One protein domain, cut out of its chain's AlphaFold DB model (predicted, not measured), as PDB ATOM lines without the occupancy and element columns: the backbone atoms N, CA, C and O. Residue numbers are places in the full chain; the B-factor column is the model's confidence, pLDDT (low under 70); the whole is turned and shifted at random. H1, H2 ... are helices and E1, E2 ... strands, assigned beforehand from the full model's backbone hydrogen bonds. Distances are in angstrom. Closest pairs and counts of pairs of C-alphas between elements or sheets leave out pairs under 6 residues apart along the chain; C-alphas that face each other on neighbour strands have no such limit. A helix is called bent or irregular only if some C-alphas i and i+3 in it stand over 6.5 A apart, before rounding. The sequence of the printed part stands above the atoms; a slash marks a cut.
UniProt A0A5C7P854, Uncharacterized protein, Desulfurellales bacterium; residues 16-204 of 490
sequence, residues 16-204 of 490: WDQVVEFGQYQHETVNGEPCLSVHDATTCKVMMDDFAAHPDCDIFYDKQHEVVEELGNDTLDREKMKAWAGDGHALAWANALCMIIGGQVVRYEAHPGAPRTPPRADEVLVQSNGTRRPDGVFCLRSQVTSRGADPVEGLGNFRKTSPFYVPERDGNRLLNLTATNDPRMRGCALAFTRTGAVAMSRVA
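This is residues 16 to 204 of the 490 residues of an uncharacterized protein of Desulfurellales bacterium (UniProt A0A5C7P854). One strongly twisted sheet of seven strands curls round helix H1, and its edge strands E1 and E8 touch each other; E5 and E9 bend sharply within it. H3 covers E4 and E9 on the same face as H1, the short H4 lies over E5 on the opposite face, and a small antiparallel sheet, E3 E2 E10, lies towards one end of the longest axis. The printed part has 189 residues, with four named helices and ten named strands in the order E1 E2 E3 H1 E4 H2 H3 E5 E6 H4 E7 E8 E9 E10; its class is mixed, helices and strands. The large sheet is branched, with E4 and E9 its one parallel pair. The whole is compact, with a radius of gyration of the C-alphas of 15.5 A and spans of 44 by 36 by 33 A.

E1, residues 16 to 21, is antiparallel to E7, residues 136 to 144, with N 17 and O 139 2.8 A apart. E1 also touches E8, residues 160 to 168; their closest C-alphas, of Val 19 and Pro 163, are 5.7 A apart. E1 runs on into E2, residues 23 to 28, at 68 degrees. E2 and E3, residues 34 to 39, form a hairpin, with N 25 and O 37 2.8 A apart; E10, residues 200 to 202, is antiparallel to E2, with N 26 and O 201 2.9 A apart. H1, residues 45 to 53, touches E9, residues 171 to 180, closest at the C-alphas of Met 47 and Arg 173, 4.7 A. E4, residues 59 to 63, has antiparallel E5, residues 92 to 101, on one side, N 59 to O 94 2.9 A, and E9 on the other, N 62 to O 177 2.8 A. H2, residues 66 to 71, only grazes the large sheet and is near H3, residues 78 to 89. H3 is irregular, C-alphas 86 and 89 being 7.2 A apart; its height over the sheet is 9.4 A. E5 bends by 68 degrees at residue 95 and forms a hairpin with E6, residues 104 to 110, N 97 to O 109 2.9 A; E7 is on the other side of E5, N 98 to O 138 2.8 A. H4, residues 121 to 125, has a height over the sheet of 7.8 A. E8 and E9 form a hairpin, N 162 to O 178 2.9 A. Each O i to N i+4 pair is within hydrogen-bond range in H1, H2 and H4, and 6 of 8 in H3.

E1 begins at C-alpha 16, (131.383, 139.371, 118.836), and E10 ends at C-alpha 202, (111.614, 130.505, 118.127). From first to last C-alpha E5 measures 25.9 A, E8 24.9 A, E9 23.9 A, E7 23.0 A and H3 15.2 A.

The C-alphas farthest apart, of Asn 31 and Thr 117, are 44.9 A apart. The printed part has no cut; the links E7 to E8 and E9 to E10 are long. pLDDT is under 70 at 44 residues, among them 26 to 37 and 181 to 204.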
ATOM      1  N   TRP A  16     132.041 140.605 119.225       88.69
ATOM      2  CA  TRP A  16     131.383 139.371 118.836       88.69
ATOM      3  C   TRP A  16     129.880 139.594 118.697       88.69
ATOM      4  O   TRP A  16     129.211 139.917 119.678       88.69
ATOM      5  N   ASP A  17     129.324 139.386 117.515       87.50
ATOM      6  CA  ASP A  17     127.886 139.441 117.255       87.50
ATOM      7  C   ASP A  17     127.311 138.023 117.189       87.50
ATOM      8  O   ASP A  17     127.956 137.104 116.684       87.50
ATOM      9  N   GLN A  18     126.105 137.820 117.729       86.00
ATOM     10  CA  GLN A  18     125.457 136.507 117.689       86.00
ATOM     11  C   GLN A  18     124.852 136.289 116.303       86.00
ATOM     12  O   GLN A  18     123.942 137.010 115.900       86.00
ATOM     13  N   VAL A  19     125.367 135.296 115.582       85.88
ATOM     14  CA  VAL A  19     124.873 134.894 114.260       85.88
ATOM     15  C   VAL A  19     123.552 134.165 114.428       85.88
ATOM     16  O   VAL A  19     122.535 134.596 113.900       85.88
ATOM     17  N   VAL A  20     123.571 133.075 115.194       81.88
ATOM     18  CA  VAL A  20     122.403 132.237 115.448       81.88
ATOM     19  C   VAL A  20     122.482 131.683 116.860       81.88
ATOM     20  O   VAL A  20     123.555 131.303 117.331       81.88
ATOM     21  N   GLU A  21     121.352 131.678 117.554       82.25
ATOM     22  CA  GLU A  21     121.213 130.975 118.827       82.25
ATOM     23  C   GLU A  21     120.813 129.525 118.550       82.25
ATOM     24  O   GLU A  21     120.042 129.262 117.628       82.25
ATOM     25  N   PHE A  22     121.307 128.570 119.339       78.12
ATOM     26  CA  PHE A  22     120.828 127.205 119.166       78.12
ATOM     27  C   PHE A  22     119.354 127.054 119.556       78.12
ATOM     28  O   PHE A  22     118.877 127.561 120.579       78.12
ATOM     29  N   GLY A  23     118.628 126.319 118.721       71.62
ATOM     30  CA  GLY A  23     117.269 125.900 118.992       71.62
ATOM     31  C   GLY A  23     116.452 125.560 117.759       71.62
ATOM     32  O   GLY A  23     116.963 125.390 116.652       71.62
ATOM     33  N   GLN A  24     115.151 125.420 117.990       69.06
ATOM     34  CA  GLN A  24     114.169 125.102 116.964       69.06
ATOM     35  C   GLN A  24     113.358 126.347 116.616       69.06
ATOM     36  O   GLN A  24     112.920 127.096 117.492       69.06
ATOM     37  N   TYR A  25     113.156 126.555 115.324       71.19
ATOM     38  CA  TYR A  25     112.566 127.754 114.758       71.19
ATOM     39  C   TYR A  25     111.430 127.365 113.828       71.19
ATOM     40  O   TYR A  25     111.651 126.750 112.785       71.19
ATOM     41  N   GLN A  26     110.211 127.734 114.202       63.12
ATOM     42  CA  GLN A  26     109.046 127.550 113.354       63.12
ATOM     43  C   GLN A  26     108.876 128.775 112.458       63.12
ATOM     44  O   GLN A  26     109.004 129.908 112.912       63.12
ATOM     45  N   HIS A  27     108.589 128.550 111.187       62.16
ATOM     46  CA  HIS A  27     108.351 129.589 110.191       62.16
ATOM     47  C   HIS A  27     107.382 129.061 109.147       62.16
ATOM     48  O   HIS A  27     107.222 127.856 109.027       62.16
ATOM     49  N   GLU A  28     106.705 129.920 108.403       54.66
ATOM     50  CA  GLU A  28     105.917 129.457 107.255       54.66
ATOM     51  C   GLU A  28     106.855 129.333 106.036       54.66
ATOM     52  O   GLU A  28     107.928 129.936 105.964       54.66
ATOM     53  N   THR A  29     106.506 128.500 105.075       52.47
ATOM     54  CA  THR A  29     107.122 128.526 103.759       52.47
ATOM     55  C   THR A  29     106.464 129.623 102.938       52.47
ATOM     56  O   THR A  29     105.410 130.158 103.273       52.47
ATOM     57  N   VAL A  30     107.063 129.895 101.794       43.84
ATOM     58  CA  VAL A  30     106.493 130.674 100.694       43.84
ATOM     59  C   VAL A  30     105.033 130.330 100.369       43.84
ATOM     60  O   VAL A  30     104.244 131.208 100.030       43.84
ATOM     61  N   ASN A  31     104.662 129.053 100.490       48.16
ATOM     62  CA  ASN A  31     103.310 128.577 100.200       48.16
ATOM     63  C   ASN A  31     102.357 128.730 101.402       48.16
ATOM     64  O   ASN A  31     101.215 128.281 101.334       48.16
ATOM     65  N   GLY A  32     102.818 129.328 102.504       50.12
ATOM     66  CA  GLY A  32     102.081 129.442 103.763       50.12
ATOM     67  C   GLY A  32     102.071 128.158 104.598       50.12
ATOM     68  O   GLY A  32     101.316 128.068 105.561       50.12
ATOM     69  N   GLU A  33     102.877 127.148 104.251       49.31
ATOM     70  CA  GLU A  33     102.938 125.900 105.021       49.31
ATOM     71  C   GLU A  33     103.894 126.039 106.209       49.31
ATOM     72  O   GLU A  33     105.023 126.480 106.011       49.31
ATOM     73  N   PRO A  34     103.522 125.639 107.432       58.78
ATOM     74  CA  PRO A  34     104.436 125.676 108.564       58.78
ATOM     75  C   PRO A  34     105.619 124.717 108.355       58.78
ATOM     76  O   PRO A  34     105.453 123.540 108.048       58.78
ATOM     77  N   CYS A  35     106.819 125.229 108.579       59.00
ATOM     78  CA  CYS A  35     108.107 124.565 108.476       59.00
ATOM     79  C   CYS A  35     108.897 124.766 109.777       59.00
ATOM     80  O   CYS A  35     108.743 125.765 110.486       59.00
ATOM     81  N   LEU A  36     109.749 123.798 110.108       66.88
ATOM     82  CA  LEU A  36     110.584 123.819 111.302       66.88
ATOM     83  C   LEU A  36     112.052 123.699 110.899       66.88
ATOM     84  O   LEU A  36     112.467 122.699 110.322       66.88
ATOM     85  N   SER A  37     112.834 124.718 111.240       69.31
ATOM     86  CA  SER A  37     114.288 124.731 111.097       69.31
ATOM     87  C   SER A  37     114.936 124.457 112.442       69.31
ATOM     88  O   SER A  37     114.554 125.036 113.458       69.31
ATOM     89  N   VAL A  38     115.953 123.603 112.450       72.88
ATOM     90  CA  VAL A  38     116.783 123.355 113.629       72.88
ATOM     91  C   VAL A  38     118.141 124.001 113.398       72.88
ATOM     92  O   VAL A  38     118.754 123.805 112.350       72.88
ATOM     93  N   HIS A  39     118.584 124.783 114.376       76.88
ATOM     94  CA  HIS A  39     119.947 125.291 114.464       76.88
ATOM     95  C   HIS A  39     120.580 124.697 115.712       76.88
ATOM     96  O   HIS A  39     120.324 125.141 116.824       76.88
ATOM     97  N   ASP A  40     121.369 123.650 115.532       79.00
ATOM     98  CA  ASP A  40     122.169 123.029 116.575       79.00
ATOM     99  C   ASP A  40     123.627 122.892 116.112       79.00
ATOM    100  O   ASP A  40     124.003 123.300 115.012       79.00
ATOM    101  N   ALA A  41     124.471 122.308 116.959       78.62
ATOM    102  CA  ALA A  41     125.877 122.092 116.645       78.62
ATOM    103  C   ALA A  41     126.110 121.294 115.347       78.62
ATOM    104  O   ALA A  41     127.119 121.500 114.673       78.62
ATOM    105  N   THR A  42     125.195 120.390 114.994       79.12
ATOM    106  CA  THR A  42     125.293 119.549 113.798       79.12
ATOM    107  C   THR A  42     124.924 120.354 112.561       79.12
ATOM    108  O   THR A  42     125.699 120.398 111.609       79.12
ATOM    109  N   THR A  43     123.787 121.047 112.576       76.81
ATOM    110  CA  THR A  43     123.305 121.806 111.410       76.81
ATOM    111  C   THR A  43     124.138 123.061 111.155       76.81
ATOM    112  O   THR A  43     124.356 123.444 110.003       76.81
ATOM    113  N   CYS A  44     124.642 123.700 112.215       86.00
ATOM    114  CA  CYS A  44     125.524 124.864 112.121       86.00
ATOM    115  C   CYS A  44     126.966 124.489 111.760       86.00
ATOM    116  O   CYS A  44     127.742 125.366 111.379       86.00
ATOM    117  N   LYS A  45     127.342 123.202 111.810       87.62
ATOM    118  CA  LYS A  45     128.654 122.747 111.329       87.62
ATOM    119  C   LYS A  45     128.867 123.114 109.859       87.62
ATOM    120  O   LYS A  45     129.974 123.513 109.516       87.62
ATOM    121  N   VAL A  46     127.818 123.049 109.034       86.69
ATOM    122  CA  VAL A  46     127.873 123.444 107.615       86.69
ATOM    123  C   VAL A  46     128.203 124.929 107.456       86.69
ATOM    124  O   VAL A  46     129.034 125.263 106.621       86.69
ATOM    125  N   MET A  47     127.660 125.812 108.307       89.69
ATOM    126  CA  MET A  47     128.024 127.239 108.303       89.69
ATOM    127  C   MET A  47     129.526 127.424 108.541       89.69
ATOM    128  O   MET A  47     130.182 128.201 107.852       89.69
ATOM    129  N   MET A  48     130.066 126.693 109.518       93.06
ATOM    130  CA  MET A  48     131.478 126.766 109.887       93.06
ATOM    131  C   MET A  48     132.385 126.151 108.808       93.06
ATOM    132  O   MET A  48     133.437 126.709 108.515       93.06
ATOM    133  N   ASP A  49     131.979 125.024 108.212       91.50
ATOM    134  CA  ASP A  49     132.708 124.354 107.126       91.50
ATOM    135  C   ASP A  49     132.760 125.230 105.866       91.50
ATOM    136  O   ASP A  49     133.829 125.399 105.282       91.50
ATOM    137  N   ASP A  50     131.634 125.829 105.475       89.56
ATOM    138  CA  ASP A  50     131.553 126.731 104.322       89.56
ATOM    139  C   ASP A  50     132.373 128.010 104.534       89.56
ATOM    140  O   ASP A  50     133.071 128.463 103.624       89.56
ATOM    141  N   PHE A  51     132.332 128.583 105.742       91.44
ATOM    142  CA  PHE A  51     133.181 129.714 106.113       91.44
ATOM    143  C   PHE A  51     134.661 129.357 105.954       91.44
ATOM    144  O   PHE A  51     135.333 129.959 105.122       91.44
ATOM    145  N   ALA A  52     135.121 128.294 106.616       92.69
ATOM    146  CA  ALA A  52     136.507 127.835 106.538       92.69
ATOM    147  C   ALA A  52     136.978 127.521 105.103       92.69
ATOM    148  O   ALA A  52     138.148 127.725 104.774       92.69
ATOM    149  N   ALA A  53     136.081 127.024 104.246       89.94
ATOM    150  CA  ALA A  53     136.404 126.644 102.875       89.94
ATOM    151  C   ALA A  53     136.642 127.832 101.927       89.94
ATOM    152  O   ALA A  53     137.328 127.643 100.921       89.94
ATOM    153  N   HIS A  54     136.132 129.037 102.225       83.94
ATOM    154  CA  HIS A  54     136.403 130.216 101.392       83.94
ATOM    155  C   HIS A  54     136.908 131.411 102.216       83.94
ATOM    156  O   HIS A  54     136.135 132.317 102.552       83.94
ATOM    157  N   PRO A  55     138.227 131.438 102.503       79.38
ATOM    158  CA  PRO A  55     138.874 132.473 103.311       79.38
ATOM    159  C   PRO A  55     138.951 133.848 102.636       79.38
ATOM    160  O   PRO A  55     139.405 134.811 103.248       79.38
ATOM    161  N   ASP A  56     138.560 133.954 101.367       77.12
ATOM    162  CA  ASP A  56     138.491 135.200 100.604       77.12
ATOM    163  C   ASP A  56     137.106 135.868 100.670       77.12
ATOM    164  O   ASP A  56     136.893 136.909 100.040       77.12
ATOM    165  N   CYS A  57     136.154 135.262 101.380       78.00
ATOM    166  CA  CYS A  57     134.779 135.727 101.476       78.00
ATOM    167  C   CYS A  57     134.382 135.897 102.946       78.00
ATOM    168  O   CYS A  57     133.842 134.988 103.578       78.00
ATOM    169  N   ASP A  58     134.663 137.081 103.481       85.69
ATOM    170  CA  ASP A  58     134.199 137.498 104.803       85.69
ATOM    171  C   ASP A  58     132.676 137.682 104.830       85.69
ATOM    172  O   ASP A  58     132.036 137.953 103.811       85.69
ATOM    173  N   ILE A  59     132.090 137.561 106.021       90.06
ATOM    174  CA  ILE A  59     130.658 137.783 106.223       90.06
ATOM    175  C   ILE A  59     130.401 139.286 106.272       90.06
ATOM    176  O   ILE A  59     130.963 139.982 107.113       90.06
ATOM    177  N   PHE A  60     129.517 139.794 105.420       89.19
ATOM    178  CA  PHE A  60     129.076 141.186 105.492       89.19
ATOM    179  C   PHE A  60     127.716 141.328 106.173       89.19
ATOM    180  O   PHE A  60     126.962 140.366 106.337       89.19
ATOM    181  N   TYR A  61     127.412 142.569 106.547       89.19
ATOM    182  CA  TYR A  61     126.167 142.959 107.190       89.19
ATOM    183  C   TYR A  61     125.322 143.794 106.230       89.19
ATOM    184  O   TYR A  61     125.802 144.835 105.784       89.19
ATOM    185  N   ASP A  62     124.085 143.393 105.945       87.19
ATOM    186  CA  ASP A  62     123.106 144.222 105.236       87.19
ATOM    187  C   ASP A  62     122.133 144.916 106.202       87.19
ATOM    188  O   ASP A  62     122.001 144.549 107.375       87.19
ATOM    189  N   LYS A  63     121.459 145.961 105.715       86.25
ATOM    190  CA  LYS A  63     120.493 146.754 106.481       86.25
ATOM    191  C   LYS A  63     119.094 146.167 106.284       86.25
ATOM    192  O   LYS A  63     118.617 146.134 105.166       86.25
ATOM    193  N   GLN A  64     118.406 145.747 107.347       77.38
ATOM    194  CA  GLN A  64     116.970 145.400 107.313       77.38
ATOM    195  C   GLN A  64     116.503 144.448 106.184       77.38
ATOM    196  O   GLN A  64     115.355 144.534 105.767       77.38
ATOM    197  N   HIS A  65     117.337 143.504 105.743       75.62
ATOM    198  CA  HIS A  65     117.062 142.566 104.643       75.62
ATOM    199  C   HIS A  65     116.974 143.227 103.263       75.62
ATOM    200  O   HIS A  65     116.367 142.669 102.352       75.62
ATOM    201  N   GLU A  66     117.618 144.378 103.080       79.31
ATOM    202  CA  GLU A  66     117.756 145.077 101.796       79.31
ATOM    203  C   GLU A  66     118.269 144.154 100.686       79.31
ATOM    204  O   GLU A  66     117.816 144.259  99.549       79.31
ATOM    205  N   VAL A  67     119.129 143.180 101.011       76.50
ATOM    206  CA  VAL A  67     119.607 142.199 100.023       76.50
ATOM    207  C   VAL A  67     118.458 141.422  99.368       76.50
ATOM    208  O   VAL A  67     118.504 141.126  98.175       76.50
ATOM    209  N   VAL A  68     117.398 141.123 100.124       71.75
ATOM    210  CA  VAL A  68     116.203 140.433  99.623       71.75
ATOM    211  C   VAL A  68     115.342 141.377  98.784       71.75
ATOM    212  O   VAL A  68     114.743 140.945  97.799       71.75
ATOM    213  N   GLU A  69     115.274 142.654  99.158       73.38
ATOM    214  CA  GLU A  69     114.487 143.663  98.443       73.38
ATOM    215  C   GLU A  69     115.100 144.010  97.080       73.38
ATOM    216  O   GLU A  69     114.371 144.113  96.093       73.38
ATOM    217  N   GLU A  70     116.426 144.147  97.007       74.19
ATOM    218  CA  GLU A  70     117.126 144.581  95.794       74.19
ATOM    219  C   GLU A  70     117.452 143.436  94.831       74.19
ATOM    220  O   GLU A  70     117.236 143.571  93.626       74.19
ATOM    221  N   LEU A  71     117.961 142.303  95.336       73.06
ATOM    222  CA  LEU A  71     118.341 141.163  94.487       73.06
ATOM    223  C   LEU A  71     117.157 140.229  94.184       73.06
ATOM    224  O   LEU A  71     117.207 139.427  93.250       73.06
ATOM    225  N   GLY A  72     116.064 140.334  94.944       68.12
ATOM    226  CA  GLY A  72     114.811 139.641  94.665       68.12
ATOM    227  C   GLY A  72     114.937 138.113  94.584       68.12
ATOM    228  O   GLY A  72     115.498 137.459  95.459       68.12
ATOM    229  N   ASN A  73     114.352 137.522  93.535       62.25
ATOM    230  CA  ASN A  73     114.266 136.065  93.344       62.25
ATOM    231  C   ASN A  73     115.508 135.438  92.690       62.25
ATOM    232  O   ASN A  73     115.472 134.252  92.338       62.25
ATOM    233  N   ASP A  74     116.576 136.204  92.487       65.44
ATOM    234  CA  ASP A  74     117.783 135.671  91.879       65.44
ATOM    235  C   ASP A  74     118.379 134.550  92.732       65.44
ATOM    236  O   ASP A  74     118.255 134.500  93.957       65.44
ATOM    237  N   THR A  75     119.036 133.596  92.070       67.31
ATOM    238  CA  THR A  75     119.819 132.591  92.795       67.31
ATOM    239  C   THR A  75     120.978 133.309  93.470       67.31
ATOM    240  O   THR A  75     121.837 133.836  92.763       67.31
ATOM    241  N   LEU A  76     120.969 133.366  94.801       71.12
ATOM    242  CA  LEU A  76     122.000 134.015  95.606       71.12
ATOM    243  C   LEU A  76     123.091 132.994  95.937       71.12
ATOM    244  O   LEU A  76     122.875 132.026  96.668       71.12
ATOM    245  N   ASP A  77     124.261 133.205  95.350       74.94
ATOM    246  CA  ASP A  77     125.487 132.470  95.630       74.94
ATOM    247  C   ASP A  77     126.531 133.406  96.257       74.94
ATOM    248  O   ASP A  77     126.329 134.616  96.367       74.94
ATOM    249  N   ARG A  78     127.654 132.842  96.710       73.56
ATOM    250  CA  ARG A  78     128.706 133.612  97.387       73.56
ATOM    251  C   ARG A  78     129.292 134.719  96.512       73.56
ATOM    252  O   ARG A  78     129.599 135.784  97.036       73.56
ATOM    253  N   GLU A  79     129.438 134.496  95.207       80.06
ATOM    254  CA  GLU A  79     130.029 135.485  94.299       80.06
ATOM    255  C   GLU A  79     129.126 136.706  94.146       80.06
ATOM    256  O   GLU A  79     129.597 137.837  94.270       80.06
ATOM    257  N   LYS A  80     127.819 136.493  93.968       82.38
ATOM    258  CA  LYS A  80     126.837 137.584  93.927       82.38
ATOM    259  C   LYS A  80     126.767 138.342  95.243       82.38
ATOM    260  O   LYS A  80     126.734 139.566  95.241       82.38
ATOM    261  N   MET A  81     126.795 137.618  96.359       82.25
ATOM    262  CA  MET A  81     126.785 138.211  97.696       82.25
ATOM    263  C   MET A  81     128.040 139.066  97.936       82.25
ATOM    264  O   MET A  81     127.947 140.184  98.439       82.25
ATOM    265  N   LYS A  82     129.208 138.589  97.497       79.69
ATOM    266  CA  LYS A  82     130.474 139.331  97.556       79.69
ATOM    267  C   LYS A  82     130.468 140.570  96.656       79.69
ATOM    268  O   LYS A  82     130.949 141.616  97.087       79.69
ATOM    269  N   ALA A  83     129.917 140.470  95.447       82.50
ATOM    270  CA  ALA A  83     129.771 141.605  94.537       82.50
ATOM    271  C   ALA A  83     128.860 142.689  95.135       82.50
ATOM    272  O   ALA A  83     129.290 143.831  95.269       82.50
ATOM    273  N   TRP A  84     127.669 142.308  95.610       83.38
ATOM    274  CA  TRP A  84     126.716 143.229  96.244       83.38
ATOM    275  C   TRP A  84     127.326 143.961  97.446       83.38
ATOM    276  O   TRP A  84     127.217 145.180  97.585       83.38
ATOM    277  N   ALA A  85     128.040 143.233  98.305       75.50
ATOM    278  CA  ALA A  85     128.711 143.835  99.452       75.50
ATOM    279  C   ALA A  85     129.843 144.794  99.038       75.50
ATOM    280  O   ALA A  85     130.090 145.790  99.726       75.50
ATOM    281  N   GLY A  86     130.506 144.513  97.911       72.88
ATOM    282  CA  GLY A  86     131.538 145.351  97.299       72.88
ATOM    283  C   GLY A  86     131.021 146.668  96.715       72.88
ATOM    284  O   GLY A  86     131.770 147.643  96.694       72.88
ATOM    285  N   ASP A  87     129.739 146.740  96.346       79.19
ATOM    286  CA  ASP A  87     129.092 147.940  95.790       79.19
ATOM    287  C   ASP A  87     128.746 149.001  96.858       79.19
ATOM    288  O   ASP A  87     128.118 150.021  96.581       79.19
ATOM    289  N   GLY A  88     129.192 148.797  98.104       78.19
ATOM    290  CA  GLY A  88     129.035 149.756  99.201       78.19
ATOM    291  C   GLY A  88     127.779 149.548 100.048       78.19
ATOM    292  O   GLY A  88     127.496 150.364 100.930       78.19
ATOM    293  N   HIS A  89     127.047 148.452  99.837       83.62
ATOM    294  CA  HIS A  89     125.863 148.141 100.636       83.62
ATOM    295  C   HIS A  89     126.179 147.517 102.001       83.62
ATOM    296  O   HIS A  89     125.361 147.589 102.919       83.62
ATOM    297  N   ALA A  90     127.380 146.961 102.177       86.12
ATOM    298  CA  ALA A  90     127.803 146.415 103.459       86.12
ATOM    299  C   ALA A  90     127.857 147.502 104.545       86.12
ATOM    300  O   ALA A  90     128.498 148.540 104.375       86.12
ATOM    301  N   LEU A  91     127.247 147.242 105.703       86.75
ATOM    302  CA  LEU A  91     127.372 148.068 106.910       86.75
ATOM    303  C   LEU A  91     128.641 147.727 107.707       86.75
ATOM    304  O   LEU A  91     129.288 148.586 108.302       86.75
ATOM    305  N   ALA A  92     129.002 146.453 107.732       89.19
ATOM    306  CA  ALA A  92     130.186 145.941 108.402       89.19
ATOM    307  C   ALA A  92     130.641 144.640 107.755       89.19
ATOM    308  O   ALA A  92     129.912 144.033 106.970       89.19
ATOM    309  N   TRP A  93     131.835 144.223 108.154       88.38
ATOM    310  CA  TRP A  93     132.441 142.948 107.811       88.38
ATOM    311  C   TRP A  93     132.795 142.181 109.081       88.38
ATOM    312  O   TRP A  93     133.118 142.775 110.115       88.38
ATOM    313  N   ALA A  94     132.734 140.858 108.991       90.81
ATOM    314  CA  ALA A  94     133.185 139.922 109.997       90.81
ATOM    315  C   ALA A  94     134.064 138.844 109.363       90.81
ATOM    316  O   ALA A  94     133.680 138.193 108.392       90.81
ATOM    317  N   ASN A  95     135.242 138.649 109.949       90.25
ATOM    318  CA  ASN A  95     136.304 137.800 109.407       90.25
ATOM    319  C   ASN A  95     136.638 136.606 110.311       90.25
ATOM    320  O   ASN A  95     137.662 135.950 110.142       90.25
ATOM    321  N   ALA A  96     135.803 136.314 111.304       93.94
ATOM    322  CA  ALA A  96     135.931 135.090 112.079       93.94
ATOM    323  C   ALA A  96     134.575 134.612 112.574       93.94
ATOM    324  O   ALA A  96     133.712 135.432 112.895       93.94
ATOM    325  N   LEU A  97     134.434 133.295 112.706       96.00
ATOM    326  CA  LEU A  97     133.301 132.640 113.345       96.00
ATOM    327  C   LEU A  97     133.776 131.816 114.539       96.00
ATOM    328  O   LEU A  97     134.826 131.175 114.499       96.00
ATOM    329  N   CYS A  98     132.978 131.780 115.598       95.94
ATOM    330  CA  CYS A  98     133.141 130.800 116.660       95.94
ATOM    331  C   CYS A  98     131.807 130.137 116.994       95.94
ATOM    332  O   CYS A  98     130.747 130.757 116.937       95.94
ATOM    333  N   MET A  99     131.876 128.858 117.338       93.75
ATOM    334  CA  MET A  99     130.738 128.077 117.795       93.75
ATOM    335  C   MET A  99     130.936 127.753 119.268       93.75
ATOM    336  O   MET A  99     132.002 127.269 119.664       93.75
ATOM    337  N   ILE A 100     129.908 128.018 120.067       86.44
ATOM    338  CA  ILE A 100     129.924 127.822 121.511       86.44
ATOM    339  C   ILE A 100     128.879 126.785 121.902       86.44
ATOM    340  O   ILE A 100     127.711 126.949 121.565       86.44
ATOM    341  N   ILE A 101     129.303 125.745 122.624       83.19
ATOM    342  CA  ILE A 101     128.441 124.688 123.176       83.19
ATOM    343  C   ILE A 101     128.798 124.488 124.648       83.19
ATOM    344  O   ILE A 101     129.975 124.392 124.999       83.19
ATOM    345  N   GLY A 102     127.795 124.408 125.518       78.50
ATOM    346  CA  GLY A 102     127.980 124.251 126.958       78.50
ATOM    347  C   GLY A 102     128.761 125.408 127.578       78.50
ATOM    348  O   GLY A 102     129.495 125.210 128.546       78.50
ATOM    349  N   GLY A 103     128.674 126.611 126.999       81.62
ATOM    350  CA  GLY A 103     129.492 127.746 127.409       81.62
ATOM    351  C   GLY A 103     130.989 127.620 127.105       81.62
ATOM    352  O   GLY A 103     131.775 128.320 127.741       81.62
ATOM    353  N   GLN A 104     131.394 126.750 126.176       83.25
ATOM    354  CA  GLN A 104     132.778 126.597 125.722       83.25
ATOM    355  C   GLN A 104     132.893 126.844 124.221       83.25
ATOM    356  O   GLN A 104     132.032 126.417 123.458       83.25
ATOM    357  N   VAL A 105     133.978 127.489 123.784       90.50
ATOM    358  CA  VAL A 105     134.301 127.610 122.355       90.50
ATOM    359  C   VAL A 105     134.745 126.240 121.850       90.50
ATOM    360  O   VAL A 105     135.843 125.785 122.159       90.50
ATOM    361  N   VAL A 106     133.877 125.574 121.092       91.19
ATOM    362  CA  VAL A 106     134.128 124.228 120.547       91.19
ATOM    363  C   VAL A 106     134.737 124.259 119.151       91.19
ATOM    364  O   VAL A 106     135.344 123.284 118.717       91.19
ATOM    365  N   ARG A 107     134.565 125.373 118.432       94.50
ATOM    366  CA  ARG A 107     135.143 125.586 117.109       94.50
ATOM    367  C   ARG A 107     135.387 127.066 116.875       94.50
ATOM    368  O   ARG A 107     134.564 127.898 117.254       94.50
ATOM    369  N   TYR A 108     136.497 127.368 116.222       96.12
ATOM    370  CA  TYR A 108     136.888 128.710 115.833       96.12
ATOM    371  C   TYR A 108     137.472 128.667 114.427       96.12
ATOM    372  O   TYR A 108     138.368 127.867 114.173       96.12
ATOM    373  N   GLU A 109     136.957 129.513 113.544       96.38
ATOM    374  CA  GLU A 109     137.421 129.657 112.168       96.38
ATOM    375  C   GLU A 109     137.756 131.126 111.927       96.38
ATOM    376  O   GLU A 109     136.947 132.013 112.212       96.38
ATOM    377  N   ALA A 110     138.963 131.386 111.432       92.50
ATOM    378  CA  ALA A 110     139.524 132.723 111.306       92.50
ATOM    379  C   ALA A 110     140.024 132.957 109.882       92.50
ATOM    380  O   ALA A 110     140.870 132.214 109.381       92.50
ATOM    381  N   HIS A 111     139.531 134.014 109.249       89.00
ATOM    382  CA  HIS A 111     140.028 134.504 107.970       89.00
ATOM    383  C   HIS A 111     141.200 135.480 108.171       89.00
ATOM    384  O   HIS A 111     141.506 135.885 109.302       89.00
ATOM    385  N   PRO A 112     141.910 135.870 107.095       86.12
ATOM    386  CA  PRO A 112     142.989 136.847 107.186       86.12
ATOM    387  C   PRO A 112     142.581 138.134 107.925       86.12
ATOM    388  O   PRO A 112     141.517 138.705 107.713       86.12
ATOM    389  N   GLY A 113     143.453 138.598 108.822       83.00
ATOM    390  CA  GLY A 113     143.212 139.784 109.651       83.00
ATOM    391  C   GLY A 113     142.473 139.513 110.967       83.00
ATOM    392  O   GLY A 113     142.474 140.387 111.833       83.00
ATOM    393  N   ALA A 114     141.893 138.327 111.167       88.88
ATOM    394  CA  ALA A 114     141.350 137.924 112.461       88.88
ATOM    395  C   ALA A 114     142.464 137.473 113.431       88.88
ATOM    396  O   ALA A 114     143.546 137.054 112.993       88.88
ATOM    397  N   PRO A 115     142.225 137.520 114.756       87.75
ATOM    398  CA  PRO A 115     143.098 136.878 115.733       87.75
ATOM    399  C   PRO A 115     143.334 135.402 115.388       87.75
ATOM    400  O   PRO A 115     142.431 134.694 114.975       87.75
ATOM    401  N   ARG A 116     144.557 134.897 115.560       88.12
ATOM    402  CA  ARG A 116     144.825 133.463 115.325       88.12
ATOM    403  C   ARG A 116     144.416 132.585 116.500       88.12
ATOM    404  O   ARG A 116     144.207 131.388 116.337       88.12
ATOM    405  N   THR A 117     144.356 133.176 117.687       90.25
ATOM    406  CA  THR A 117     143.985 132.477 118.911       90.25
ATOM    407  C   THR A 117     142.465 132.506 119.056       90.25
ATOM    408  O   THR A 117     141.897 133.597 118.967       90.25
ATOM    409  N   PRO A 118     141.814 131.356 119.312       91.00
ATOM    410  CA  PRO A 118     140.396 131.329 119.642       91.00
ATOM    411  C   PRO A 118     140.079 132.260 120.820       91.00
ATOM    412  O   PRO A 118     140.872 132.321 121.768       91.00
ATOM    413  N   PRO A 119     138.934 132.964 120.792       91.69
ATOM    414  CA  PRO A 119     138.504 133.772 121.924       91.69
ATOM    415  C   PRO A 119     138.176 132.873 123.119       91.69
ATOM    416  O   PRO A 119     137.884 131.680 122.968       91.69
ATOM    417  N   ARG A 120     138.157 133.446 124.318       90.94
ATOM    418  CA  ARG A 120     137.543 132.767 125.462       90.94
ATOM    419  C   ARG A 120     136.022 132.897 125.405       90.94
ATOM    420  O   ARG A 120     135.474 133.850 124.862       90.94
ATOM    421  N   ALA A 121     135.315 131.919 125.967       85.00
ATOM    422  CA  ALA A 121     133.857 131.902 125.905       85.00
ATOM    423  C   ALA A 121     133.214 133.086 126.648       85.00
ATOM    424  O   ALA A 121     132.147 133.539 126.256       85.00
ATOM    425  N   ASP A 122     133.844 133.611 127.694       85.56
ATOM    426  CA  ASP A 122     133.410 134.822 128.394       85.56
ATOM    427  C   ASP A 122     133.580 136.085 127.538       85.56
ATOM    428  O   ASP A 122     132.666 136.904 127.503       85.56
ATOM    429  N   GLU A 123     134.676 136.196 126.780       86.44
ATOM    430  CA  GLU A 123     134.924 137.289 125.820       86.44
ATOM    431  C   GLU A 123     133.848 137.357 124.718       86.44
ATOM    432  O   GLU A 123     133.583 138.424 124.163       86.44
ATOM    433  N   VAL A 124     133.210 136.223 124.412       87.38
ATOM    434  CA  VAL A 124     132.127 136.129 123.425       87.38
ATOM    435  C   VAL A 124     130.753 136.229 124.085       87.38
ATOM    436  O   VAL A 124     129.895 136.971 123.623       87.38
ATOM    437  N   LEU A 125     130.482 135.479 125.150       81.69
ATOM    438  CA  LEU A 125     129.130 135.366 125.698       81.69
ATOM    439  C   LEU A 125     128.734 136.558 126.568       81.69
ATOM    440  O   LEU A 125     127.540 136.834 126.675       81.69
ATOM    441  N   VAL A 126     129.681 137.245 127.206       81.00
ATOM    442  CA  VAL A 126     129.376 138.339 128.134       81.00
ATOM    443  C   VAL A 126     129.310 139.658 127.373       81.00
ATOM    444  O   VAL A 126     130.266 140.087 126.735       81.00
ATOM    445  N   GLN A 127     128.153 140.310 127.432       71.19
ATOM    446  CA  GLN A 127     127.952 141.635 126.853       71.19
ATOM    447  C   GLN A 127     128.512 142.730 127.773       71.19
ATOM    448  O   GLN A 127     128.751 142.513 128.960       71.19
ATOM    449  N   SER A 128     128.677 143.945 127.244       69.25
ATOM    450  CA  SER A 128     129.208 145.097 127.994       69.25
ATOM    451  C   SER A 128     128.369 145.494 129.217       69.25
ATOM    452  O   SER A 128     128.890 146.073 130.163       69.25
ATOM    453  N   ASN A 129     127.079 145.159 129.220       65.62
ATOM    454  CA  ASN A 129     126.143 145.338 130.335       65.62
ATOM    455  C   ASN A 129     126.141 144.153 131.330       65.62
ATOM    456  O   ASN A 129     125.298 144.113 132.224       65.62
ATOM    457  N   GLY A 130     127.030 143.170 131.159       69.19
ATOM    458  CA  GLY A 130     127.138 141.981 132.005       69.19
ATOM    459  C   GLY A 130     126.120 140.876 131.707       69.19
ATOM    460  O   GLY A 130     126.178 139.825 132.347       69.19
ATOM    461  N   THR A 131     125.205 141.056 130.745       72.12
ATOM    462  CA  THR A 131     124.267 139.986 130.380       72.12
ATOM    463  C   THR A 131     124.962 138.914 129.556       72.12
ATOM    464  O   THR A 131     125.758 139.200 128.659       72.12
ATOM    465  N   ARG A 132     124.661 137.651 129.869       77.56
ATOM    466  CA  ARG A 132     125.230 136.499 129.172       77.56
ATOM    467  C   ARG A 132     124.325 136.079 128.020       77.56
ATOM    468  O   ARG A 132     123.123 135.897 128.207       77.56
ATOM    469  N   ARG A 133     124.916 135.903 126.843       79.31
ATOM    470  CA  ARG A 133     124.253 135.355 125.662       79.31
ATOM    471  C   ARG A 133     124.184 133.822 125.722       79.31
ATOM    472  O   ARG A 133     125.028 133.204 126.370       79.31
ATOM    473  N   PRO A 134     123.171 133.222 125.083       80.25
ATOM    474  CA  PRO A 134     123.024 131.774 124.975       80.25
ATOM    475  C   PRO A 134     124.022 131.172 123.978       80.25
ATOM    476  O   PRO A 134     124.597 131.890 123.162       80.25
ATOM    477  N   ASP A 135     124.201 129.854 124.041       81.31
ATOM    478  CA  ASP A 135     125.049 129.092 123.118       81.31
ATOM    479  C   ASP A 135     124.573 129.210 121.659       81.31
ATOM    480  O   ASP A 135     123.389 129.425 121.373       81.31
ATOM    481  N   GLY A 136     125.508 129.074 120.721       86.62
ATOM    482  CA  GLY A 136     125.239 129.283 119.304       86.62
ATOM    483  C   GLY A 136     126.490 129.613 118.496       86.62
ATOM    484  O   GLY A 136     127.617 129.343 118.920       86.62
ATOM    485  N   VAL A 137     126.282 130.221 117.330       91.31
ATOM    486  CA  VAL A 137     127.359 130.719 116.465       91.31
ATOM    487  C   VAL A 137     127.480 132.227 116.624       91.31
ATOM    488  O   VAL A 137     126.482 132.951 116.673       91.31
ATOM    489  N   PHE A 138     128.713 132.708 116.679       92.88
ATOM    490  CA  PHE A 138     129.059 134.115 116.792       92.88
ATOM    491  C   PHE A 138     130.073 134.488 115.723       92.88
ATOM    492  O   PHE A 138     130.848 133.645 115.274       92.88
ATOM    493  N   CYS A 139     130.100 135.760 115.353       93.19
ATOM    494  CA  CYS A 139     131.043 136.295 114.384       93.19
ATOM    495  C   CYS A 139     131.775 137.515 114.941       93.19
ATOM    496  O   CYS A 139     131.213 138.274 115.729       93.19
ATOM    497  N   LEU A 140     133.036 137.691 114.556       92.56
ATOM    498  CA  LEU A 140     133.858 138.816 114.988       92.56
ATOM    499  C   LEU A 140     133.738 139.951 113.983       92.56
ATOM    500  O   LEU A 140     134.247 139.834 112.869       92.56
ATOM    501  N   ARG A 141     133.135 141.068 114.386       88.62
ATOM    502  CA  ARG A 141     133.074 142.276 113.564       88.62
ATOM    503  C   ARG A 141     134.470 142.868 113.396       88.62
ATOM    504  O   ARG A 141     135.046 143.385 114.351       88.62
ATOM    505  N   SER A 142     135.002 142.815 112.185       84.31
ATOM    506  CA  SER A 142     136.368 143.226 111.848       84.31
ATOM    507  C   SER A 142     136.454 144.644 111.302       84.31
ATOM    508  O   SER A 142     137.468 145.314 111.486       84.31
ATOM    509  N   GLN A 143     135.390 145.123 110.661       84.88
ATOM    510  CA  GLN A 143     135.347 146.453 110.068       84.88
ATOM    511  C   GLN A 143     133.922 146.996 110.076       84.88
ATOM    512  O   GLN A 143     132.967 146.260 109.847       84.88
ATOM    513  N   VAL A 144     133.788 148.304 110.290       84.50
ATOM    514  CA  VAL A 144     132.551 149.060 110.055       84.50
ATOM    515  C   VAL A 144     132.784 149.958 108.841       84.50
ATOM    516  O   VAL A 144     133.813 150.630 108.760       84.50
ATOM    517  N   THR A 145     131.872 149.933 107.870       84.06
ATOM    518  CA  THR A 145     131.969 150.765 106.661       84.06
ATOM    519  C   THR A 145     131.485 152.189 106.943       84.06
ATOM    520  O   THR A 145     130.859 152.444 107.970       84.06
ATOM    521  N   SER A 146     131.706 153.130 106.017       81.44
ATOM    522  CA  SER A 146     131.147 154.487 106.142       81.44
ATOM    523  C   SER A 146     129.621 154.475 106.289       81.44
ATOM    524  O   SER A 146     129.081 155.254 107.065       81.44
ATOM    525  N   ARG A 147     128.940 153.548 105.599       83.31
ATOM    526  CA  ARG A 147     127.489 153.345 105.708       83.31
ATOM    527  C   ARG A 147     127.104 152.796 107.085       83.31
ATOM    528  O   ARG A 147     126.159 153.278 107.696       83.31
ATOM    529  N   GLY A 148     127.850 151.829 107.619       82.44
ATOM    530  CA  GLY A 148     127.608 151.310 108.969       82.44
ATOM    531  C   GLY A 148     127.946 152.287 110.094       82.44
ATOM    532  O   GLY A 148     127.370 152.175 111.175       82.44
ATOM    533  N   ALA A 149     128.848 153.238 109.854       79.75
ATOM    534  CA  ALA A 149     129.191 154.302 110.793       79.75
ATOM    535  C   ALA A 149     128.188 155.469 110.774       79.75
ATOM    536  O   ALA A 149     128.295 156.362 111.617       79.75
ATOM    537  N   ASP A 150     127.237 155.475 109.834       82.69
ATOM    538  CA  ASP A 150     126.228 156.523 109.734       82.69
ATOM    539  C   ASP A 150     125.389 156.595 111.031       82.69
ATOM    540  O   ASP A 150     124.849 155.578 111.481       82.69
ATOM    541  N   PRO A 151     125.267 157.772 111.668       75.38
ATOM    542  CA  PRO A 151     124.564 157.903 112.942       75.38
ATOM    543  C   PRO A 151     123.037 157.777 112.814       75.38
ATOM    544  O   PRO A 151     122.366 157.481 113.801       75.38
ATOM    545  N   VAL A 152     122.472 157.992 111.626       78.12
ATOM    546  CA  VAL A 152     121.024 157.972 111.357       78.12
ATOM    547  C   VAL A 152     120.583 156.626 110.792       78.12
ATOM    548  O   VAL A 152     119.503 156.137 111.118       78.12
ATOM    549  N   GLU A 153     121.428 155.999 109.977       77.62
ATOM    550  CA  GLU A 153     121.066 154.809 109.205       77.62
ATOM    551  C   GLU A 153     121.995 153.608 109.399       77.62
ATOM    552  O   GLU A 153     121.685 152.513 108.922       77.62
ATOM    553  N   GLY A 154     123.113 153.793 110.098       79.12
ATOM    554  CA  GLY A 154     124.139 152.778 110.292       79.12
ATOM    555  C   GLY A 154     123.849 151.801 111.430       79.12
ATOM    556  O   GLY A 154     122.762 151.748 112.011       79.12
ATOM    557  N   LEU A 155     124.864 151.010 111.780       80.00
ATOM    558  CA  LEU A 155     124.772 149.889 112.723       80.00
ATOM    559  C   LEU A 155     124.314 150.286 114.123       80.00
ATOM    560  O   LEU A 155     123.670 149.483 114.791       80.00
ATOM    561  N   GLY A 156     124.609 151.514 114.559       77.44
ATOM    562  CA  GLY A 156     124.190 152.020 115.869       77.44
ATOM    563  C   GLY A 156     122.670 152.035 116.064       77.44
ATOM    564  O   GLY A 156     122.201 152.001 117.200       77.44
ATOM    565  N   ASN A 157     121.899 152.021 114.972       78.81
ATOM    566  CA  ASN A 157     120.441 152.014 115.013       78.81
ATOM    567  C   ASN A 157     119.834 150.614 115.110       78.81
ATOM    568  O   ASN A 157     118.626 150.505 115.315       78.81
ATOM    569  N   PHE A 158     120.633 149.549 115.007       77.62
ATOM    570  CA  PHE A 158     120.160 148.170 115.060       77.62
ATOM    571  C   PHE A 158     120.566 147.488 116.362       77.62
ATOM    572  O   PHE A 158     121.704 147.575 116.816       77.62
ATOM    573  N   ARG A 159     119.617 146.780 116.974       71.06
ATOM    574  CA  ARG A 159     119.829 146.075 118.247       71.06
ATOM    575  C   ARG A 159     120.179 144.603 118.064       71.06
ATOM    576  O   ARG A 159     120.556 143.955 119.038       71.06
ATOM    577  N   LYS A 160     119.969 144.056 116.866       71.81
ATOM    578  CA  LYS A 160     120.044 142.619 116.598       71.81
ATOM    579  C   LYS A 160     120.650 142.332 115.230       71.81
ATOM    580  O   LYS A 160     120.628 143.173 114.333       71.81
ATOM    581  N   THR A 161     121.123 141.102 115.094       77.31
ATOM    582  CA  THR A 161     121.629 140.500 113.863       77.31
ATOM    583  C   THR A 161     120.831 139.247 113.530       77.31
ATOM    584  O   THR A 161     120.263 138.608 114.419       77.31
ATOM    585  N   SER A 162     120.786 138.900 112.249       76.94
ATOM    586  CA  SER A 162     120.073 137.731 111.754       76.94
ATOM    587  C   SER A 162     120.859 137.005 110.674       76.94
ATOM    588  O   SER A 162     121.409 137.681 109.810       76.94
ATOM    589  N   PRO A 163     120.897 135.666 110.670       80.69
ATOM    590  CA  PRO A 163     121.575 134.907 109.636       80.69
ATOM    591  C   PRO A 163     120.705 134.822 108.387       80.69
ATOM    592  O   PRO A 163     119.581 134.330 108.457       80.69
ATOM    593  N   PHE A 164     121.252 135.222 107.244       80.56
ATOM    594  CA  PHE A 164     120.693 134.886 105.943       80.56
ATOM    595  C   PHE A 164     121.409 133.647 105.419       80.56
ATOM    596  O   PHE A 164     122.626 133.655 105.220       80.56
ATOM    597  N   TYR A 165     120.676 132.549 105.260       78.69
ATOM    598  CA  TYR A 165     121.259 131.244 104.958       78.69
ATOM    599  C   TYR A 165     120.490 130.507 103.868       78.69
ATOM    600  O   TYR A 165     119.378 130.874 103.502       78.69
ATOM    601  N   VAL A 166     121.091 129.444 103.347       75.75
ATOM    602  CA  VAL A 166     120.451 128.496 102.435       75.75
ATOM    603  C   VAL A 166     120.527 127.110 103.068       75.75
ATOM    604  O   VAL A 166     121.624 126.677 103.428       75.75
ATOM    605  N   PRO A 167     119.396 126.408 103.231       71.19
ATOM    606  CA  PRO A 167     119.424 125.026 103.690       71.19
ATOM    607  C   PRO A 167     120.015 124.103 102.642       71.19
ATOM    608  O   PRO A 167     119.609 124.092 101.479       71.19
ATOM    609  N   GLU A 168     120.968 123.308 103.087       71.94
ATOM    610  CA  GLU A 168     121.585 122.233 102.339       71.94
ATOM    611  C   GLU A 168     121.174 120.887 102.937       71.94
ATOM    612  O   GLU A 168     120.525 120.806 103.981       71.94
ATOM    613  N   ARG A 169     121.560 119.799 102.265       71.44
ATOM    614  CA  ARG A 169     121.215 118.433 102.677       71.44
ATOM    615  C   ARG A 169     121.590 118.137 104.134       71.44
ATOM    616  O   ARG A 169     120.833 117.458 104.820       71.44
ATOM    617  N   ASP A 170     122.746 118.634 104.569       70.00
ATOM    618  CA  ASP A 170     123.372 118.261 105.840       70.00
ATOM    619  C   ASP A 170     123.430 119.425 106.854       70.00
ATOM    620  O   ASP A 170     124.022 119.285 107.924       70.00
ATOM    621  N   GLY A 171     122.824 120.581 106.551       76.00
ATOM    622  CA  GLY A 171     122.822 121.739 107.448       76.00
ATOM    623  C   GLY A 171     122.521 123.057 106.743       76.00
ATOM    624  O   GLY A 171     121.922 123.081 105.677       76.00
ATOM    625  N   ASN A 172     122.928 124.170 107.349       78.06
ATOM    626  CA  ASN A 172     122.625 125.511 106.848       78.06
ATOM    627  C   ASN A 172     123.906 126.202 106.377       78.06
ATOM    628  O   ASN A 172     124.863 126.288 107.143       78.06
ATOM    629  N   ARG A 173     123.926 126.726 105.150       82.25
ATOM    630  CA  ARG A 173     125.033 127.539 104.632       82.25
ATOM    631  C   ARG A 173     124.750 129.021 104.850       82.25
ATOM    632  O   ARG A 173     123.745 129.517 104.352       82.25
ATOM    633  N   LEU A 174     125.626 129.731 105.557       86.19
ATOM    634  CA  LEU A 174     125.480 131.167 105.823       86.19
ATOM    635  C   LEU A 174     125.953 131.995 104.616       86.19
ATOM    636  O   LEU A 174     127.072 131.806 104.149       86.19
ATOM    637  N   LEU A 175     125.120 132.922 104.137       84.44
ATOM    638  CA  LEU A 175     125.460 133.844 103.049       84.44
ATOM    639  C   LEU A 175     125.899 135.215 103.574       84.44
ATOM    640  O   LEU A 175     126.941 135.721 103.169       84.44
ATOM    641  N   ASN A 176     125.118 135.814 104.475       86.56
ATOM    642  CA  ASN A 176     125.456 137.076 105.138       86.56
ATOM    643  C   ASN A 176     124.677 137.247 106.454       86.56
ATOM    644  O   ASN A 176     123.921 136.365 106.875       86.56
ATOM    645  N   LEU A 177     124.881 138.387 107.114       86.88
ATOM    646  CA  LEU A 177     124.120 138.801 108.287       86.88
ATOM    647  C   LEU A 177     123.277 140.033 107.993       86.88
ATOM    648  O   LEU A 177     123.737 140.948 107.327       86.88
ATOM    649  N   THR A 178     122.100 140.108 108.599       84.62
ATOM    650  CA  THR A 178     121.235 141.283 108.531       84.62
ATOM    651  C   THR A 178     121.161 142.001 109.866       84.62
ATOM    652  O   THR A 178     120.782 141.401 110.874       84.62
ATOM    653  N   ALA A 179     121.451 143.300 109.874       84.00
ATOM    654  CA  ALA A 179     121.218 144.184 111.012       84.00
ATOM    655  C   ALA A 179     119.742 144.628 111.062       84.00
ATOM    656  O   ALA A 179     119.200 145.145 110.084       84.00
ATOM    657  N   THR A 180     119.072 144.412 112.197       74.31
ATOM    658  CA  THR A 180     117.610 144.560 112.320       74.31
ATOM    659  C   THR A 180     117.150 144.950 113.734       74.31
ATOM    660  O   THR A 180     117.880 144.805 114.718       74.31
ATOM    661  N   ASN A 181     115.906 145.427 113.839       69.00
ATOM    662  CA  ASN A 181     115.212 145.730 115.098       69.00
ATOM    663  C   ASN A 181     113.920 144.927 115.304       69.00
ATOM    664  O   ASN A 181     113.335 144.996 116.387       69.00
ATOM    665  N   ASP A 182     113.460 144.179 114.302       59.81
ATOM    666  CA  ASP A 182     112.178 143.477 114.367       59.81
ATOM    667  C   ASP A 182     112.237 142.313 115.392       59.81
ATOM    668  O   ASP A 182     113.178 141.507 115.382       59.81
ATOM    669  N   PRO A 183     111.285 142.212 116.346       46.19
ATOM    670  CA  PRO A 183     111.195 141.099 117.289       46.19
ATOM    671  C   PRO A 183     110.834 139.750 116.662       46.19
ATOM    672  O   PRO A 183     110.999 138.754 117.365       46.19
ATOM    673  N   ARG A 184     110.486 139.671 115.366       45.97
ATOM    674  CA  ARG A 184     110.408 138.413 114.581       45.97
ATOM    675  C   ARG A 184     111.688 137.551 114.626       45.97
ATOM    676  O   ARG A 184     111.788 136.544 113.946       45.97
ATOM    677  N   MET A 185     112.724 137.991 115.336       50.38
ATOM    678  CA  MET A 185     114.113 137.615 115.113       50.38
ATOM    679  C   MET A 185     114.843 137.542 116.455       50.38
ATOM    680  O   MET A 185     115.680 138.384 116.786       50.38
ATOM    681  N   ARG A 186     114.510 136.555 117.294       38.09
ATOM    682  CA  ARG A 186     115.418 136.150 118.376       38.09
ATOM    683  C   ARG A 186     116.246 134.968 117.885       38.09
ATOM    684  O   ARG A 186     115.814 133.827 117.970       38.09
ATOM    685  N   GLY A 187     117.416 135.280 117.333       47.16
ATOM    686  CA  GLY A 187     118.457 134.311 117.004       47.16
ATOM    687  C   GLY A 187     118.338 133.621 115.651       47.16
ATOM    688  O   GLY A 187     119.230 132.860 115.340       47.16
ATOM    689  N   CYS A 188     117.308 133.867 114.841       49.44
ATOM    690  CA  CYS A 188     117.298 133.404 113.458       49.44
ATOM    691  C   CYS A 188     116.172 134.088 112.682       49.44
ATOM    692  O   CYS A 188     115.013 133.974 113.073       49.44
ATOM    693  N   ALA A 189     116.474 134.750 111.574       40.94
ATOM    694  CA  ALA A 189     115.455 135.125 110.612       40.94
ATOM    695  C   ALA A 189     115.966 134.971 109.182       40.94
ATOM    696  O   ALA A 189     116.947 135.599 108.789       40.94
ATOM    697  N   LEU A 190     115.169 134.193 108.449       48.47
ATOM    698  CA  LEU A 190     115.057 134.090 106.998       48.47
ATOM    699  C   LEU A 190     116.144 133.303 106.239       48.47
ATOM    700  O   LEU A 190     117.254 133.763 106.007       48.47
ATOM    701  N   ALA A 191     115.716 132.141 105.738       37.50
ATOM    702  CA  ALA A 191     115.794 131.742 104.323       37.50
ATOM    703  C   ALA A 191     114.318 131.630 103.852       37.50
ATOM    704  O   ALA A 191     113.467 131.453 104.718       37.50
ATOM    705  N   PHE A 192     113.867 131.806 102.602       40.25
ATOM    706  CA  PHE A 192     114.243 131.109 101.365       40.25
ATOM    707  C   PHE A 192     113.812 131.926 100.120       40.25
ATOM    708  O   PHE A 192     112.698 132.444 100.084       40.25
ATOM    709  N   THR A 193     114.597 131.943  99.037       32.38
ATOM    710  CA  THR A 193     114.044 132.004  97.664       32.38
ATOM    711  C   THR A 193     113.857 130.552  97.197       32.38
ATOM    712  O   THR A 193     114.695 129.699  97.463       32.38
ATOM    713  N   ARG A 194     112.754 130.118  96.579       37.31
ATOM    714  CA  ARG A 194     111.885 130.751  95.580       37.31
ATOM    715  C   ARG A 194     110.566 131.254  96.177       37.31
ATOM    716  O   ARG A 194     109.749 130.432  96.569       37.31
ATOM    717  N   THR A 195     110.359 132.574  96.132       34.19
ATOM    718  CA  THR A 195     109.120 133.349  96.393       34.19
ATOM    719  C   THR A 195     108.692 133.672  97.839       34.19
ATOM    720  O   THR A 195     107.611 133.309  98.255       34.19
ATOM    721  N   GLY A 196     109.418 134.534  98.555       39.09
ATOM    722  CA  GLY A 196     108.802 135.404  99.579       39.09
ATOM    723  C   GLY A 196     109.277 135.191 101.019       39.09
ATOM    724  O   GLY A 196     109.412 134.071 101.499       39.09
ATOM    725  N   ALA A 197     109.549 136.305 101.702       41.75
ATOM    726  CA  ALA A 197     110.068 136.342 103.064       41.75
ATOM    727  C   ALA A 197     109.022 135.886 104.093       41.75
ATOM    728  O   ALA A 197     107.878 136.343 104.068       41.75
ATOM    729  N   VAL A 198     109.438 135.038 105.039       43.72
ATOM    730  CA  VAL A 198     108.576 134.507 106.097       43.72
ATOM    731  C   VAL A 198     109.101 134.746 107.518       43.72
ATOM    732  O   VAL A 198     110.235 134.428 107.862       43.72
ATOM    733  N   ALA A 199     108.242 135.277 108.388       40.00
ATOM    734  CA  ALA A 199     108.555 135.501 109.796       40.00
ATOM    735  C   ALA A 199     108.756 134.176 110.559       40.00
ATOM    736  O   ALA A 199     107.922 133.275 110.466       40.00
ATOM    737  N   MET A 200     109.839 134.077 111.340       48.44
ATOM    738  CA  MET A 200     110.121 132.920 112.194       48.44
ATOM    739  C   MET A 200     109.795 133.235 113.659       48.44
ATOM    740  O   MET A 200     110.094 134.318 114.152       48.44
ATOM    741  N   SER A 201     109.253 132.265 114.383       39.81
ATOM    742  CA  SER A 201     109.132 132.289 115.840       39.81
ATOM    743  C   SER A 201     109.997 131.174 116.417       39.81
ATOM    744  O   SER A 201     109.925 130.018 115.994       39.81
ATOM    745  N   ARG A 202     110.846 131.510 117.391       41.62
ATOM    746  CA  ARG A 202     111.614 130.505 118.127       41.62
ATOM    747  C   ARG A 202     110.653 129.683 118.981       41.62
ATOM    748  O   ARG A 202     109.918 130.250 119.786       41.62
ATOM    749  N   VAL A 203     110.695 128.362 118.853       37.81
ATOM    750  CA  VAL A 203     110.018 127.473 119.798       37.81
ATOM    751  C   VAL A 203     110.781 127.590 121.115       37.81
ATOM    752  O   VAL A 203     111.975 127.296 121.155       37.81
ATOM    753  N   ALA A 204     110.129 128.087 122.169       31.91
ATOM    754  CA  ALA A 204     110.760 128.309 123.466       31.91
ATOM    755  C   ALA A 204     111.339 126.997 124.033       31.91
ATOM    756  O   ALA A 204     110.637 126.203 124.665       31.91
TER     757      ALA A 204